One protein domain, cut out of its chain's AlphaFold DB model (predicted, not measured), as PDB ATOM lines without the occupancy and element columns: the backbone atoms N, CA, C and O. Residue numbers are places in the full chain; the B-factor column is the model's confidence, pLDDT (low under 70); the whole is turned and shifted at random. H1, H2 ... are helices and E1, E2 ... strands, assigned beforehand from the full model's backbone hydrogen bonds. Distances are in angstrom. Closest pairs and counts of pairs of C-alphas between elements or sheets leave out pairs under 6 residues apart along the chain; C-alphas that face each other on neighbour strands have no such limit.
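Overview. This is residues 21 to 123 of the 136 residues of an uncharacterized protein of Clostridium haemolyticum (UniProt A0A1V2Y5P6). A three-stranded antiparallel sheet and an up-and-down bundle of three helices, H1 H2 H3, stand end to end; residues 44 to 49 stick out from the sheet. Printed are 103 residues, with E1 E2 E3 H1 H2 H3 along the chain; E1 E2 E3 form a meander, each strand the antiparallel neighbour of the one before. The class is mixed, the whole loose, with radius of gyration of the C-alphas 16.0 A and spans 49 by 32 by 20 A.

Along the chain. E2 is residues 36 to 44, 25.3 A; E1, 26 to 30, 12.9 A, begins at C-alpha (7.550, -44.742, -1.794); E3 is 50 to 56, 19.7 A. H1 is 58 to 74, 25.6 A; H2, 77 to 89, 20.1 A; H3, 94 to 113, 29.0 A, ends at C-alpha (40.246, -60.467, 2.233).

Arrangement. Within hydrogen-bond range are N 27 and O 39, 2.9 A, in hairpin E1 and E2, and N 40 and O 53, 2.8 A, in hairpin E2 and E3. H3 is on the sheet, over none of its strands; the closest C-alphas of E3 and H3 are Lys 55 and Gly 95, 4.7 A. H1 only grazes it. H1 touches H3, closest C-alphas Ser 72 and Ala 111, 5.2 A. H1 and H2 form a helical hairpin. O i to N i+4 pairs within range: every one in H3, 11 of 13 in H1, 6 of 9 in H2.

Size, cuts and confidence. The farthest C-alphas, Gly 47 and His 75, are 50.3 A apart. The printed part has no cut; pLDDT is under 70 at residues 43 to 49.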
ATOM      1  N   ARG A  21       0.621 -43.366  -0.698       79.94
ATOM      2  CA  ARG A  21      -0.149 -44.276  -1.560       79.94
ATOM      3  C   ARG A  21      -0.176 -43.785  -3.003       79.94
ATOM      4  O   ARG A  21      -0.091 -44.606  -3.913       79.94
ATOM      5  N   HIS A  22      -0.222 -42.470  -3.210       81.44
ATOM      6  CA  HIS A  22      -0.206 -41.864  -4.544       81.44
ATOM      7  C   HIS A  22       1.205 -41.837  -5.154       81.44
ATOM      8  O   HIS A  22       1.355 -41.844  -6.372       81.44
ATOM      9  N   ASN A  23       2.250 -41.944  -4.326       77.06
ATOM     10  CA  ASN A  23       3.650 -42.015  -4.758       77.06
ATOM     11  C   ASN A  23       4.165 -43.451  -4.930       77.06
ATOM     12  O   ASN A  23       5.288 -43.779  -4.542       77.06
ATOM     13  N   LYS A  24       3.343 -44.344  -5.496       81.31
ATOM     14  CA  LYS A  24       3.705 -45.756  -5.744       81.31
ATOM     15  C   LYS A  24       4.223 -46.483  -4.487       81.31
ATOM     16  O   LYS A  24       5.051 -47.385  -4.584       81.31
ATOM     17  N   GLY A  25       3.770 -46.072  -3.298       82.19
ATOM     18  CA  GLY A  25       4.193 -46.655  -2.024       82.19
ATOM     19  C   GLY A  25       5.598 -46.253  -1.566       82.19
ATOM     20  O   GLY A  25       6.151 -46.924  -0.695       82.19
ATOM     21  N   LYS A  26       6.194 -45.192  -2.127       88.81
ATOM     22  CA  LYS A  26       7.550 -44.742  -1.794       88.81
ATOM     23  C   LYS A  26       7.629 -43.220  -1.664       88.81
ATOM     24  O   LYS A  26       7.229 -42.498  -2.565       88.81
ATOM     25  N   ILE A  27       8.253 -42.734  -0.596       91.69
ATOM     26  CA  ILE A  27       8.675 -41.332  -0.464       91.69
ATOM     27  C   ILE A  27      10.188 -41.311  -0.275       91.69
ATOM     28  O   ILE A  27      10.713 -42.029   0.573       91.69
ATOM     29  N   ASN A  28      10.893 -40.503  -1.064       92.69
ATOM     30  CA  ASN A  28      12.299 -40.211  -0.816       92.69
ATOM     31  C   ASN A  28      12.391 -38.947   0.046       92.69
ATOM     32  O   ASN A  28      11.875 -37.897  -0.329       92.69
ATOM     33  N   LEU A  29      13.011 -39.077   1.210       91.12
ATOM     34  CA  LEU A  29      13.239 -38.014   2.172       91.12
ATOM     35  C   LEU A  29      14.731 -37.683   2.180       91.12
ATOM     36  O   LEU A  29      15.538 -38.437   2.733       91.12
ATOM     37  N   LYS A  30      15.096 -36.553   1.573       93.12
ATOM     38  CA  LYS A  30      16.446 -35.996   1.662       93.12
ATOM     39  C   LYS A  30      16.596 -35.291   3.012       93.12
ATOM     40  O   LYS A  30      15.881 -34.331   3.279       93.12
ATOM     41  N   ILE A  31      17.496 -35.780   3.863       89.75
ATOM     42  CA  ILE A  31      17.774 -35.193   5.187       89.75
ATOM     43  C   ILE A  31      18.906 -34.172   5.081       89.75
ATOM     44  O   ILE A  31      18.867 -33.120   5.711       89.75
ATOM     45  N   SER A  32      19.927 -34.487   4.288       90.69
ATOM     46  CA  SER A  32      21.065 -33.612   4.012       90.69
ATOM     47  C   SER A  32      21.652 -33.943   2.642       90.69
ATOM     48  O   SER A  32      21.147 -34.817   1.935       90.69
ATOM     49  N   ASP A  33      22.746 -33.290   2.261       89.31
ATOM     50  CA  ASP A  33      23.475 -33.630   1.032       89.31
ATOM     51  C   ASP A  33      24.127 -35.017   1.063       89.31
ATOM     52  O   ASP A  33      24.461 -35.565   0.016       89.31
ATOM     53  N   TYR A  34      24.260 -35.614   2.250       87.38
ATOM     54  CA  TYR A  34      24.932 -36.901   2.438       87.38
ATOM     55  C   TYR A  34      23.984 -38.045   2.799       87.38
ATOM     56  O   TYR A  34      24.391 -39.206   2.747       87.38
ATOM     57  N   ILE A  35      22.751 -37.741   3.220       92.12
ATOM     58  CA  ILE A  35      21.812 -38.746   3.723       92.12
ATOM     59  C   ILE A  35      20.435 -38.544   3.100       92.12
ATOM     60  O   ILE A  35      19.749 -37.554   3.362       92.12
ATOM     61  N   SER A  36      20.005 -39.573   2.376       95.31
ATOM     62  CA  SER A  36      18.650 -39.713   1.856       95.31
ATOM     63  C   SER A  36      18.045 -41.046   2.293       95.31
ATOM     64  O   SER A  36      18.694 -42.098   2.263       95.31
ATOM     65  N   LEU A  37      16.780 -41.007   2.706       94.81
ATOM     66  CA  LEU A  37      16.018 -42.168   3.153       94.81
ATOM     67  C   LEU A  37      14.845 -42.433   2.213       94.81
ATOM     68  O   LEU A  37      14.154 -41.520   1.785       94.81
ATOM     69  N   ASP A  38      14.570 -43.700   1.948       94.25
ATOM     70  CA  ASP A  38      13.346 -44.138   1.298       94.25
ATOM     71  C   ASP A  38      12.369 -44.642   2.365       94.25
ATOM     72  O   ASP A  38      12.611 -45.669   3.006       94.25
ATOM     73  N   ILE A  39      11.252 -43.939   2.530       93.31
ATOM     74  CA  ILE A  39      10.084 -44.404   3.279       93.31
ATOM     75  C   ILE A  39       9.258 -45.272   2.334       93.31
ATOM     76  O   ILE A  39       8.939 -44.862   1.218       93.31
ATOM     77  N   LEU A  40       8.933 -46.482   2.770       91.62
ATOM     78  CA  LEU A  40       8.266 -47.499   1.972       91.62
ATOM     79  C   LEU A  40       7.013 -47.988   2.677       91.62
ATOM     80  O   LEU A  40       7.047 -48.370   3.850       91.62
ATOM     81  N   LEU A  41       5.936 -48.059   1.914       88.00
ATOM     82  CA  LEU A  41       4.720 -48.736   2.305       88.00
ATOM     83  C   LEU A  41       4.849 -50.215   1.914       88.00
ATOM     84  O   LEU A  41       4.918 -50.550   0.735       88.00
ATOM     85  N   GLY A  42       4.940 -51.092   2.907       75.00
ATOM     86  CA  GLY A  42       5.007 -52.534   2.709       75.00
ATOM     87  C   GLY A  42       3.667 -53.141   2.300       75.00
ATOM     88  O   GLY A  42       2.625 -52.477   2.292       75.00
ATOM     89  N   GLU A  43       3.708 -54.431   1.982       69.19
ATOM     90  CA  GLU A  43       2.528 -55.208   1.615       69.19
ATOM     91  C   GLU A  43       1.501 -55.263   2.755       69.19
ATOM     92  O   GLU A  43       1.818 -55.121   3.942       69.19
ATOM     93  N   LEU A  44       0.243 -55.454   2.366       66.44
ATOM     94  CA  LEU A  44      -0.851 -55.713   3.291       66.44
ATOM     95  C   LEU A  44      -0.601 -57.048   3.999       66.44
ATOM     96  O   LEU A  44      -0.593 -58.096   3.359       66.44
ATOM     97  N   LYS A  45      -0.429 -57.025   5.323       64.44
ATOM     98  CA  LYS A  45      -0.482 -58.261   6.112       64.44
ATOM     99  C   LYS A  45      -1.923 -58.772   6.188       64.44
ATOM    100  O   LYS A  45      -2.871 -57.988   6.077       64.44
ATOM    101  N   GLN A  46      -2.082 -60.077   6.426       50.28
ATOM    102  CA  GLN A  46      -3.374 -60.673   6.783       50.28
ATOM    103  C   GLN A  46      -3.963 -59.883   7.965       50.28
ATOM    104  O   GLN A  46      -3.364 -59.844   9.038       50.28
ATOM    105  N   GLY A  47      -5.067 -59.166   7.726       63.88
ATOM    106  CA  GLY A  47      -5.669 -58.232   8.689       63.88
ATOM    107  C   GLY A  47      -5.708 -56.756   8.266       63.88
ATOM    108  O   GLY A  47      -6.116 -55.920   9.063       63.88
ATOM    109  N   GLY A  48      -5.300 -56.395   7.044       61.84
ATOM    110  CA  GLY A  48      -5.543 -55.045   6.505       61.84
ATOM    111  C   GLY A  48      -4.425 -54.021   6.753       61.84
ATOM    112  O   GLY A  48      -4.428 -52.942   6.163       61.84
ATOM    113  N   ILE A  49      -3.444 -54.343   7.602       62.75
ATOM    114  CA  ILE A  49      -2.424 -53.384   8.047       62.75
ATOM    115  C   ILE A  49      -1.220 -53.411   7.098       62.75
ATOM    116  O   ILE A  49      -0.529 -54.427   6.970       62.75
ATOM    117  N   ARG A  50      -0.940 -52.271   6.455       72.56
ATOM    118  CA  ARG A  50       0.288 -52.056   5.673       72.56
ATOM    119  C   ARG A  50       1.430 -51.654   6.600       72.56
ATOM    120  O   ARG A  50       1.329 -50.675   7.336       72.56
ATOM    121  N   HIS A  51       2.531 -52.396   6.563       81.25
ATOM    122  CA  HIS A  51       3.696 -52.096   7.394       81.25
ATOM    123  C   HIS A  51       4.564 -51.011   6.744       81.25
ATOM    124  O   HIS A  51       5.089 -51.220   5.655       81.25
ATOM    125  N   THR A  52       4.799 -49.887   7.422       86.94
ATOM    126  CA  THR A  52       5.736 -48.860   6.931       86.94
ATOM    127  C   THR A  52       7.160 -49.182   7.371       86.94
ATOM    128  O   THR A  52       7.405 -49.510   8.530       86.94
ATOM    129  N   THR A  53       8.118 -49.093   6.453       91.19
ATOM    130  CA  THR A  53       9.542 -49.217   6.777       91.19
ATOM    131  C   THR A  53      10.342 -48.091   6.149       91.19
ATOM    132  O   THR A  53       9.898 -47.445   5.206       91.19
ATOM    133  N   VAL A  54      11.536 -47.861   6.677       93.25
ATOM    134  CA  VAL A  54      12.478 -46.879   6.150       93.25
ATOM    135  C   VAL A  54      13.781 -47.596   5.851       93.25
ATOM    136  O   VAL A  54      14.222 -48.449   6.629       93.25
ATOM    137  N   LYS A  55      14.389 -47.255   4.720       95.19
ATOM    138  CA  LYS A  55      15.714 -47.722   4.311       95.19
ATOM    139  C   LYS A  55      16.557 -46.539   3.844       95.19
ATOM    140  O   LYS A  55      16.016 -45.512   3.454       95.19
ATOM    141  N   LEU A  56      17.872 -46.692   3.846       95.75
ATOM    142  CA  LEU A  56      18.761 -45.811   3.095       95.75
ATOM    143  C   LEU A  56      18.418 -45.915   1.611       95.75
ATOM    144  O   LEU A  56      18.191 -47.027   1.106       95.75
ATOM    145  N   ASP A  57      18.412 -44.781   0.922       95.44
ATOM    146  CA  ASP A  57      18.291 -44.778  -0.527       95.44
ATOM    147  C   ASP A  57      19.505 -45.468  -1.188       95.44
ATOM    148  O   ASP A  57      20.506 -45.824  -0.551       95.44
ATOM    149  N   LYS A  58      19.410 -45.711  -2.498       94.38
ATOM    150  CA  LYS A  58      20.432 -46.474  -3.226       94.38
ATOM    151  C   LYS A  58      21.806 -45.796  -3.171       94.38
ATOM    152  O   LYS A  58      22.809 -46.496  -3.026       94.38
ATOM    153  N   GLN A  59      21.846 -44.472  -3.308       94.19
ATOM    154  CA  GLN A  59      23.094 -43.711  -3.358       94.19
ATOM    155  C   GLN A  59      23.755 -43.640  -1.981       94.19
ATOM    156  O   GLN A  59      24.925 -43.996  -1.861       94.19
ATOM    157  N   THR A  60      22.999 -43.311  -0.931       95.56
ATOM    158  CA  THR A  60      23.488 -43.272   0.454       95.56
ATOM    159  C   THR A  60      24.005 -44.644   0.885       95.56
ATOM    160  O   THR A  60      25.100 -44.759   1.437       95.56
ATOM    161  N   TYR A  61      23.270 -45.720   0.580       96.56
ATOM    162  CA  TYR A  61      23.721 -47.082   0.885       96.56
ATOM    163  C   TYR A  61      25.034 -47.439   0.169       96.56
ATOM    164  O   TYR A  61      25.937 -48.020   0.778       96.56
ATOM    165  N   ALA A  62      25.160 -47.092  -1.117       95.75
ATOM    166  CA  ALA A  62      26.388 -47.309  -1.877       95.75
ATOM    167  C   ALA A  62      27.561 -46.480  -1.326       95.75
ATOM    168  O   ALA A  62      28.668 -47.003  -1.216       95.75
ATOM    169  N   GLY A  63      27.303 -45.238  -0.907       95.25
ATOM    170  CA  GLY A  63      28.277 -44.370  -0.248       95.25
ATOM    171  C   GLY A  63      28.858 -45.013   1.011       95.25
ATOM    172  O   GLY A  63      30.073 -45.188   1.104       95.25
ATOM    173  N   PHE A  64      28.006 -45.485   1.929       95.44
ATOM    174  CA  PHE A  64      28.472 -46.214   3.117       95.44
ATOM    175  C   PHE A  64      29.259 -47.474   2.763       95.44
ATOM    176  O   PHE A  64      30.279 -47.764   3.387       95.44
ATOM    177  N   LYS A  65      28.820 -48.225   1.749       96.25
ATOM    178  CA  LYS A  65      29.533 -49.423   1.297       96.25
ATOM    179  C   LYS A  65      30.950 -49.097   0.809       96.25
ATOM    180  O   LYS A  65      31.868 -49.856   1.108       96.25
ATOM    181  N   ASN A  66      31.134 -47.985   0.097       95.81
ATOM    182  CA  ASN A  66      32.448 -47.542  -0.371       95.81
ATOM    183  C   ASN A  66      33.350 -47.123   0.795       95.81
ATOM    184  O   ASN A  66      34.461 -47.632   0.900       95.81
ATOM    185  N   VAL A  67      32.841 -46.317   1.733       95.06
ATOM    186  CA  VAL A  67      33.591 -45.929   2.944       95.06
ATOM    187  C   VAL A  67      34.055 -47.160   3.730       95.06
ATOM    188  O   VAL A  67      35.216 -47.253   4.126       95.06
ATOM    189  N   LEU A  68      33.172 -48.148   3.911       95.06
ATOM    190  CA  LEU A  68      33.506 -49.397   4.602       95.06
ATOM    191  C   LEU A  68      34.523 -50.263   3.840       95.06
ATOM    192  O   LEU A  68      35.295 -50.990   4.462       95.06
ATOM    193  N   ARG A  69      34.541 -50.196   2.507       94.62
ATOM    194  CA  ARG A  69      35.562 -50.863   1.692       94.62
ATOM    195  C   ARG A  69      36.920 -50.176   1.808       94.62
ATOM    196  O   ARG A  69      37.938 -50.851   1.816       94.62
ATOM    197  N   ASP A  70      36.962 -48.853   1.872       94.56
ATOM    198  CA  ASP A  70      38.240 -48.151   1.981       94.56
ATOM    199  C   ASP A  70      38.839 -48.301   3.378       94.56
ATOM    200  O   ASP A  70      40.031 -48.574   3.515       94.56
ATOM    201  N   ILE A  71      38.008 -48.249   4.423       93.75
ATOM    202  CA  ILE A  71      38.489 -48.426   5.795       93.75
ATOM    203  C   ILE A  71      38.992 -49.848   6.067       93.75
ATOM    204  O   ILE A  71      39.917 -50.019   6.862       93.75
ATOM    205  N   SER A  72      38.454 -50.868   5.388       92.12
ATOM    206  CA  SER A  72      38.924 -52.249   5.546       92.12
ATOM    207  C   SER A  72      40.368 -52.446   5.067       92.12
ATOM    208  O   SER A  72      40.998 -53.424   5.464       92.12
ATOM    209  N   LYS A  73      40.912 -51.528   4.255       92.19
ATOM    210  CA  LYS A  73      42.311 -51.542   3.788       92.19
ATOM    211  C   LYS A  73      43.300 -50.997   4.818       92.19
ATOM    212  O   LYS A  73      44.497 -51.183   4.671       92.19
ATOM    213  N   THR A  74      42.832 -50.316   5.865       88.31
ATOM    214  CA  THR A  74      43.728 -49.717   6.876       88.31
ATOM    215  C   THR A  74      44.365 -50.739   7.817       88.31
ATOM    216  O   THR A  74      45.192 -50.365   8.641       88.31
ATOM    217  N   HIS A  75      43.945 -52.009   7.752       84.81
ATOM    218  CA  HIS A  75      44.330 -53.105   8.652       84.81
ATOM    219  C   HIS A  75      44.098 -52.844  10.155       84.81
ATOM    220  O   HIS A  75      44.368 -53.699  10.997       84.81
ATOM    221  N   ASN A  76      43.535 -51.690  10.520       89.75
ATOM    222  CA  ASN A  76      43.319 -51.299  11.899       89.75
ATOM    223  C   ASN A  76      41.882 -51.607  12.324       89.75
ATOM    224  O   ASN A  76      40.930 -50.868  12.052       89.75
ATOM    225  N   LYS A  77      41.745 -52.696  13.075       91.38
ATOM    226  CA  LYS A  77      40.468 -53.184  13.593       91.38
ATOM    227  C   LYS A  77      39.706 -52.148  14.428       91.38
ATOM    228  O   LYS A  77      38.479 -52.077  14.339       91.38
ATOM    229  N   ALA A  78      40.401 -51.330  15.218       91.88
ATOM    230  CA  ALA A  78      39.762 -50.309  16.047       91.88
ATOM    231  C   ALA A  78      39.118 -49.209  15.190       91.88
ATOM    232  O   ALA A  78      37.986 -48.798  15.455       91.88
ATOM    233  N   ILE A  79      39.803 -48.786  14.123       92.88
ATOM    234  CA  ILE A  79      39.285 -47.788  13.181       92.88
ATOM    235  C   ILE A  79      38.071 -48.345  12.431       92.88
ATOM    236  O   ILE A  79      37.043 -47.671  12.365       92.88
ATOM    237  N   ILE A  80      38.147 -49.589  11.950       93.56
ATOM    238  CA  ILE A  80      37.036 -50.269  11.268       93.56
ATOM    239  C   ILE A  80      35.785 -50.312  12.162       93.56
ATOM    240  O   ILE A  80      34.690 -49.945  11.729       93.56
ATOM    241  N   LYS A  81      35.943 -50.709  13.432       94.44
ATOM    242  CA  LYS A  81      34.839 -50.758  14.406       94.44
ATOM    243  C   LYS A  81      34.254 -49.375  14.675       94.44
ATOM    244  O   LYS A  81      33.034 -49.225  14.716       94.44
ATOM    245  N   ARG A  82      35.108 -48.363  14.848       93.94
ATOM    246  CA  ARG A  82      34.678 -46.976  15.063       93.94
ATOM    247  C   ARG A  82      33.852 -46.463  13.887       93.94
ATOM    248  O   ARG A  82      32.809 -45.857  14.113       93.94
ATOM    249  N   GLU A  83      34.288 -46.734  12.661       94.12
ATOM    250  CA  GLU A  83      33.582 -46.292  11.460       94.12
ATOM    251  C   GLU A  83      32.226 -46.982  11.318       94.12
ATOM    252  O   GLU A  83      31.210 -46.320  11.119       94.12
ATOM    253  N   PHE A  84      32.175 -48.299  11.533       95.38
ATOM    254  CA  PHE A  84      30.914 -49.036  11.517       95.38
ATOM    255  C   PHE A  84      29.942 -48.546  12.601       95.38
ATOM    256  O   PHE A  84      28.743 -48.411  12.351       95.38
ATOM    257  N   ASN A  85      30.444 -48.213  13.794       94.19
ATOM    258  CA  ASN A  85      29.617 -47.723  14.896       94.19
ATOM    259  C   ASN A  85      28.895 -46.406  14.581       94.19
ATOM    260  O   ASN A  85      27.834 -46.172  15.160       94.19
ATOM    261  N   LYS A  86      29.383 -45.583  13.643       92.06
ATOM    262  CA  LYS A  86      28.672 -44.370  13.199       92.06
ATOM    263  C   LYS A  86      27.299 -44.688  12.608       92.06
ATOM    264  O   LYS A  86      26.363 -43.908  12.775       92.06
ATOM    265  N   LEU A  87      27.129 -45.870  12.004       92.94
ATOM    266  CA  LEU A  87      25.830 -46.322  11.499       92.94
ATOM    267  C   LEU A  87      24.785 -46.425  12.616       92.94
ATOM    268  O   LEU A  87      23.592 -46.341  12.335       92.94
ATOM    269  N   ASN A  88      25.181 -46.575  13.884       91.12
ATOM    270  CA  ASN A  88      24.236 -46.596  15.003       91.12
ATOM    271  C   ASN A  88      23.548 -45.247  15.260       91.12
ATOM    272  O   ASN A  88      22.528 -45.250  15.941       91.12
ATOM    273  N   GLY A  89      24.022 -44.149  14.660       88.81
ATOM    274  CA  GLY A  89      23.293 -42.878  14.617       88.81
ATOM    275  C   GLY A  89      22.091 -42.880  13.661       88.81
ATOM    276  O   GLY A  89      21.222 -42.022  13.770       88.81
ATOM    277  N   LEU A  90      21.998 -43.848  12.738       90.62
ATOM    278  CA  LEU A  90      20.845 -43.975  11.842       90.62
ATOM    279  C   LEU A  90      19.618 -44.518  12.588       90.62
ATOM    280  O   LEU A  90      19.775 -45.441  13.401       90.62
ATOM    281  N   PRO A  91      18.400 -44.058  12.240       88.31
ATOM    282  CA  PRO A  91      17.182 -44.437  12.943       88.31
ATOM    283  C   PRO A  91      16.915 -45.947  12.868       88.31
ATOM    284  O   PRO A  91      17.173 -46.605  11.859       88.31
ATOM    285  N   ALA A  92      16.383 -46.506  13.954       89.88
ATOM    286  CA  ALA A  92      16.206 -47.946  14.147       89.88
ATOM    287  C   ALA A  92      14.944 -48.507  13.451       89.88
ATOM    288  O   ALA A  92      14.099 -49.135  14.081       89.88
ATOM    289  N   TRP A  93      14.810 -48.279  12.141       91.56
ATOM    290  CA  TRP A  93      13.763 -48.892  11.312       91.56
ATOM    291  C   TRP A  93      14.183 -50.270  10.799       91.56
ATOM    292  O   TRP A  93      15.369 -50.516  10.581       91.56
ATOM    293  N   SER A  94      13.218 -51.159  10.545       90.12
ATOM    294  CA  SER A  94      13.503 -52.533  10.105       90.12
ATOM    295  C   SER A  94      14.358 -52.599   8.833       90.12
ATOM    296  O   SER A  94      15.334 -53.349   8.807       90.12
ATOM    297  N   GLY A  95      14.071 -51.767   7.823       92.69
ATOM    298  CA  GLY A  95      14.844 -51.710   6.579       92.69
ATOM    299  C   GLY A  95      16.282 -51.223   6.786       92.69
ATOM    300  O   GLY A  95      17.221 -51.819   6.258       92.69
ATOM    301  N   ILE A  96      16.479 -50.198   7.619       94.81
ATOM    302  CA  ILE A  96      17.811 -49.710   8.008       94.81
ATOM    303  C   ILE A  96      18.581 -50.777   8.798       94.81
ATOM    304  O   ILE A  96      19.759 -51.001   8.531       94.81
ATOM    305  N   ILE A  97      17.942 -51.459   9.753       94.31
ATOM    306  CA  ILE A  97      18.571 -52.532  10.541       94.31
ATOM    307  C   ILE A  97      19.029 -53.669   9.620       94.31
ATOM    308  O   ILE A  97      20.156 -54.156   9.747       94.31
ATOM    309  N   GLU A  98      18.195 -54.073   8.662       94.62
ATOM    310  CA  GLU A  98      18.555 -55.091   7.677       94.62
ATOM    311  C   GLU A  98      19.737 -54.642   6.801       94.62
ATOM    312  O   GLU A  98      20.677 -55.410   6.582       94.62
ATOM    313  N   GLN A  99      19.746 -53.385   6.351       96.00
ATOM    314  CA  GLN A  99      20.870 -52.815   5.608       96.00
ATOM    315  C   GLN A  99      22.159 -52.774   6.438       96.00
ATOM    316  O   GLN A  99      23.208 -53.156   5.922       96.00
ATOM    317  N   LYS A 100      22.101 -52.409   7.727       96.06
ATOM    318  CA  LYS A 100      23.259 -52.469   8.641       96.06
ATOM    319  C   LYS A 100      23.815 -53.890   8.749       96.06
ATOM    320  O   LYS A 100      25.025 -54.074   8.667       96.06
ATOM    321  N   ARG A 101      22.950 -54.908   8.852       95.75
ATOM    322  CA  ARG A 101      23.363 -56.328   8.852       95.75
ATOM    323  C   ARG A 101      24.044 -56.724   7.539       95.75
ATOM    324  O   ARG A 101      25.065 -57.406   7.561       95.75
ATOM    325  N   LYS A 102      23.518 -56.280   6.392       96.50
ATOM    326  CA  LYS A 102      24.142 -56.517   5.074       96.50
ATOM    327  C   LYS A 102      25.512 -55.843   4.964       96.50
ATOM    328  O   LYS A 102      26.453 -56.471   4.481       96.50
ATOM    329  N   LEU A 103      25.643 -54.610   5.455       96.62
ATOM    330  CA  LEU A 103      26.915 -53.885   5.506       96.62
ATOM    331  C   LEU A 103      27.924 -54.556   6.444       96.62
ATOM    332  O   LEU A 103      29.089 -54.654   6.081       96.62
ATOM    333  N   ALA A 104      27.489 -55.082   7.595       96.12
ATOM    334  CA  ALA A 104      28.354 -55.830   8.508       96.12
ATOM    335  C   ALA A 104      28.938 -57.077   7.829       96.12
ATOM    336  O   ALA A 104      30.152 -57.264   7.811       96.12
ATOM    337  N   LYS A 105      28.087 -57.892   7.191       96.06
ATOM    338  CA  LYS A 105      28.527 -59.079   6.439       96.06
ATOM    339  C   LYS A 105      29.494 -58.719   5.311       96.06
ATOM    340  O   LYS A 105      30.492 -59.406   5.112       96.06
ATOM    341  N   PHE A 106      29.207 -57.636   4.588       96.38
ATOM    342  CA  PHE A 106      30.095 -57.116   3.554       96.38
ATOM    343  C   PHE A 106      31.458 -56.711   4.129       96.38
ATOM    344  O   PHE A 106      32.485 -57.158   3.626       96.38
ATOM    345  N   LEU A 107      31.472 -55.940   5.216       95.62
ATOM    346  CA  LEU A 107      32.694 -55.482   5.871       95.62
ATOM    347  C   LEU A 107      33.544 -56.643   6.397       95.62
ATOM    348  O   LEU A 107      34.753 -56.623   6.217       95.62
ATOM    349  N   ILE A 108      32.932 -57.671   6.993       94.75
ATOM    350  CA  ILE A 108      33.651 -58.873   7.451       94.75
ATOM    351  C   ILE A 108      34.321 -59.580   6.269       94.75
ATOM    352  O   ILE A 108      35.467 -60.011   6.381       94.75
ATOM    353  N   LYS A 109      33.632 -59.687   5.125       95.19
ATOM    354  CA  LYS A 109      34.199 -60.296   3.916       95.19
ATOM    355  C   LYS A 109      35.414 -59.511   3.406       95.19
ATOM    356  O   LYS A 109      36.442 -60.116   3.124       95.19
ATOM    357  N   GLU A 110      35.303 -58.189   3.320       94.38
ATOM    358  CA  GLU A 110      36.397 -57.315   2.871       94.38
ATOM    359  C   GLU A 110      37.563 -57.295   3.877       94.38
ATOM    360  O   GLU A 110      38.722 -57.354   3.484       94.38
ATOM    361  N   ALA A 111      37.275 -57.278   5.180       93.00
ATOM    362  CA  ALA A 111      38.288 -57.340   6.232       93.00
ATOM    363  C   ALA A 111      39.084 -58.652   6.169       93.00
ATOM    364  O   ALA A 111      40.311 -58.620   6.196       93.00
ATOM    365  N   ARG A 112      38.402 -59.794   5.994       92.06
ATOM    366  CA  ARG A 112      39.054 -61.102   5.816       92.06
ATOM    367  C   ARG A 112      39.920 -61.158   4.564       92.06
ATOM    368  O   ARG A 112      41.017 -61.700   4.623       92.06
ATOM    369  N   HIS A 113      39.447 -60.588   3.455       92.19
ATOM    370  CA  HIS A 113      40.246 -60.467   2.233       92.19
ATOM    371  C   HIS A 113      41.550 -59.692   2.490       92.19
ATOM    372  O   HIS A 113      42.606 -60.078   2.002       92.19
ATOM    373  N   ASN A 114      41.491 -58.663   3.334       91.69
ATOM    374  CA  ASN A 114      42.646 -57.871   3.753       91.69
ATOM    375  C   ASN A 114      43.337 -58.424   5.018       91.69
ATOM    376  O   ASN A 114      44.005 -57.677   5.724       91.69
ATOM    377  N   GLN A 115      43.177 -59.715   5.336       90.31
ATOM    378  CA  GLN A 115      43.857 -60.391   6.457       90.31
ATOM    379  C   GLN A 115      43.582 -59.786   7.851       90.31
ATOM    380  O   GLN A 115      44.360 -59.965   8.785       90.31
ATOM    381  N   VAL A 116      42.457 -59.088   8.022       90.31
ATOM    382  CA  VAL A 116      41.997 -58.578   9.320       90.31
ATOM    383  C   VAL A 116      40.959 -59.535   9.895       90.31
ATOM    384  O   VAL A 116      39.873 -59.696   9.333       90.31
ATOM    385  N   ASP A 117      41.255 -60.129  11.053       89.44
ATOM    386  CA  ASP A 117      40.279 -60.948  11.770       89.44
ATOM    387  C   ASP A 117      39.241 -60.062  12.475       89.44
ATOM    388  O   ASP A 117      39.505 -59.424  13.502       89.44
ATOM    389  N   LEU A 118      38.046 -59.999  11.893       91.50
ATOM    390  CA  LEU A 118      36.904 -59.244  12.390       91.50
ATOM    391  C   LEU A 118      35.720 -60.189  12.598       91.50
ATOM    392  O   LEU A 118      35.206 -60.778  11.642       91.50
ATOM    393  N   ALA A 119      35.254 -60.305  13.842       90.12
ATOM    394  CA  ALA A 119      34.101 -61.132  14.172       90.12
ATOM    395  C   ALA A 119      32.791 -60.329  14.129       90.12
ATOM    396  O   ALA A 119      32.751 -59.149  14.479       90.12
ATOM    397  N   GLU A 120      31.682 -60.983  13.775       89.19
ATOM    398  CA  GLU A 120      30.357 -60.342  13.693       89.19
ATOM    399  C   GLU A 120      29.916 -59.725  15.026       89.19
ATOM    400  O   GLU A 120      29.404 -58.607  15.051       89.19
ATOM    401  N   LYS A 121      30.221 -60.393  16.146       89.75
ATOM    402  CA  LYS A 121      29.943 -59.905  17.508       89.75
ATOM    403  C   LYS A 121      30.586 -58.552  17.835       89.75
ATOM    404  O   LYS A 121      30.187 -57.897  18.792       89.75
ATOM    405  N   GLU A 122      31.590 -58.134  17.070       89.25
ATOM    406  CA  GLU A 122      32.297 -56.871  17.283       89.25
ATOM    407  C   GLU A 122      31.667 -55.687  16.549       89.25
ATOM    408  O   GLU A 122      32.015 -54.539  16.835       89.25
ATOM    409  N   LEU A 123      30.742 -55.959  15.627       92.44
ATOM    410  CA  LEU A 123      29.996 -54.972  14.859       92.44
ATOM    411  C   LEU A 123      28.611 -54.793  15.481       92.44
ATOM    412  O   LEU A 123      27.619 -55.383  15.054       92.44
TER     413      LEU A 123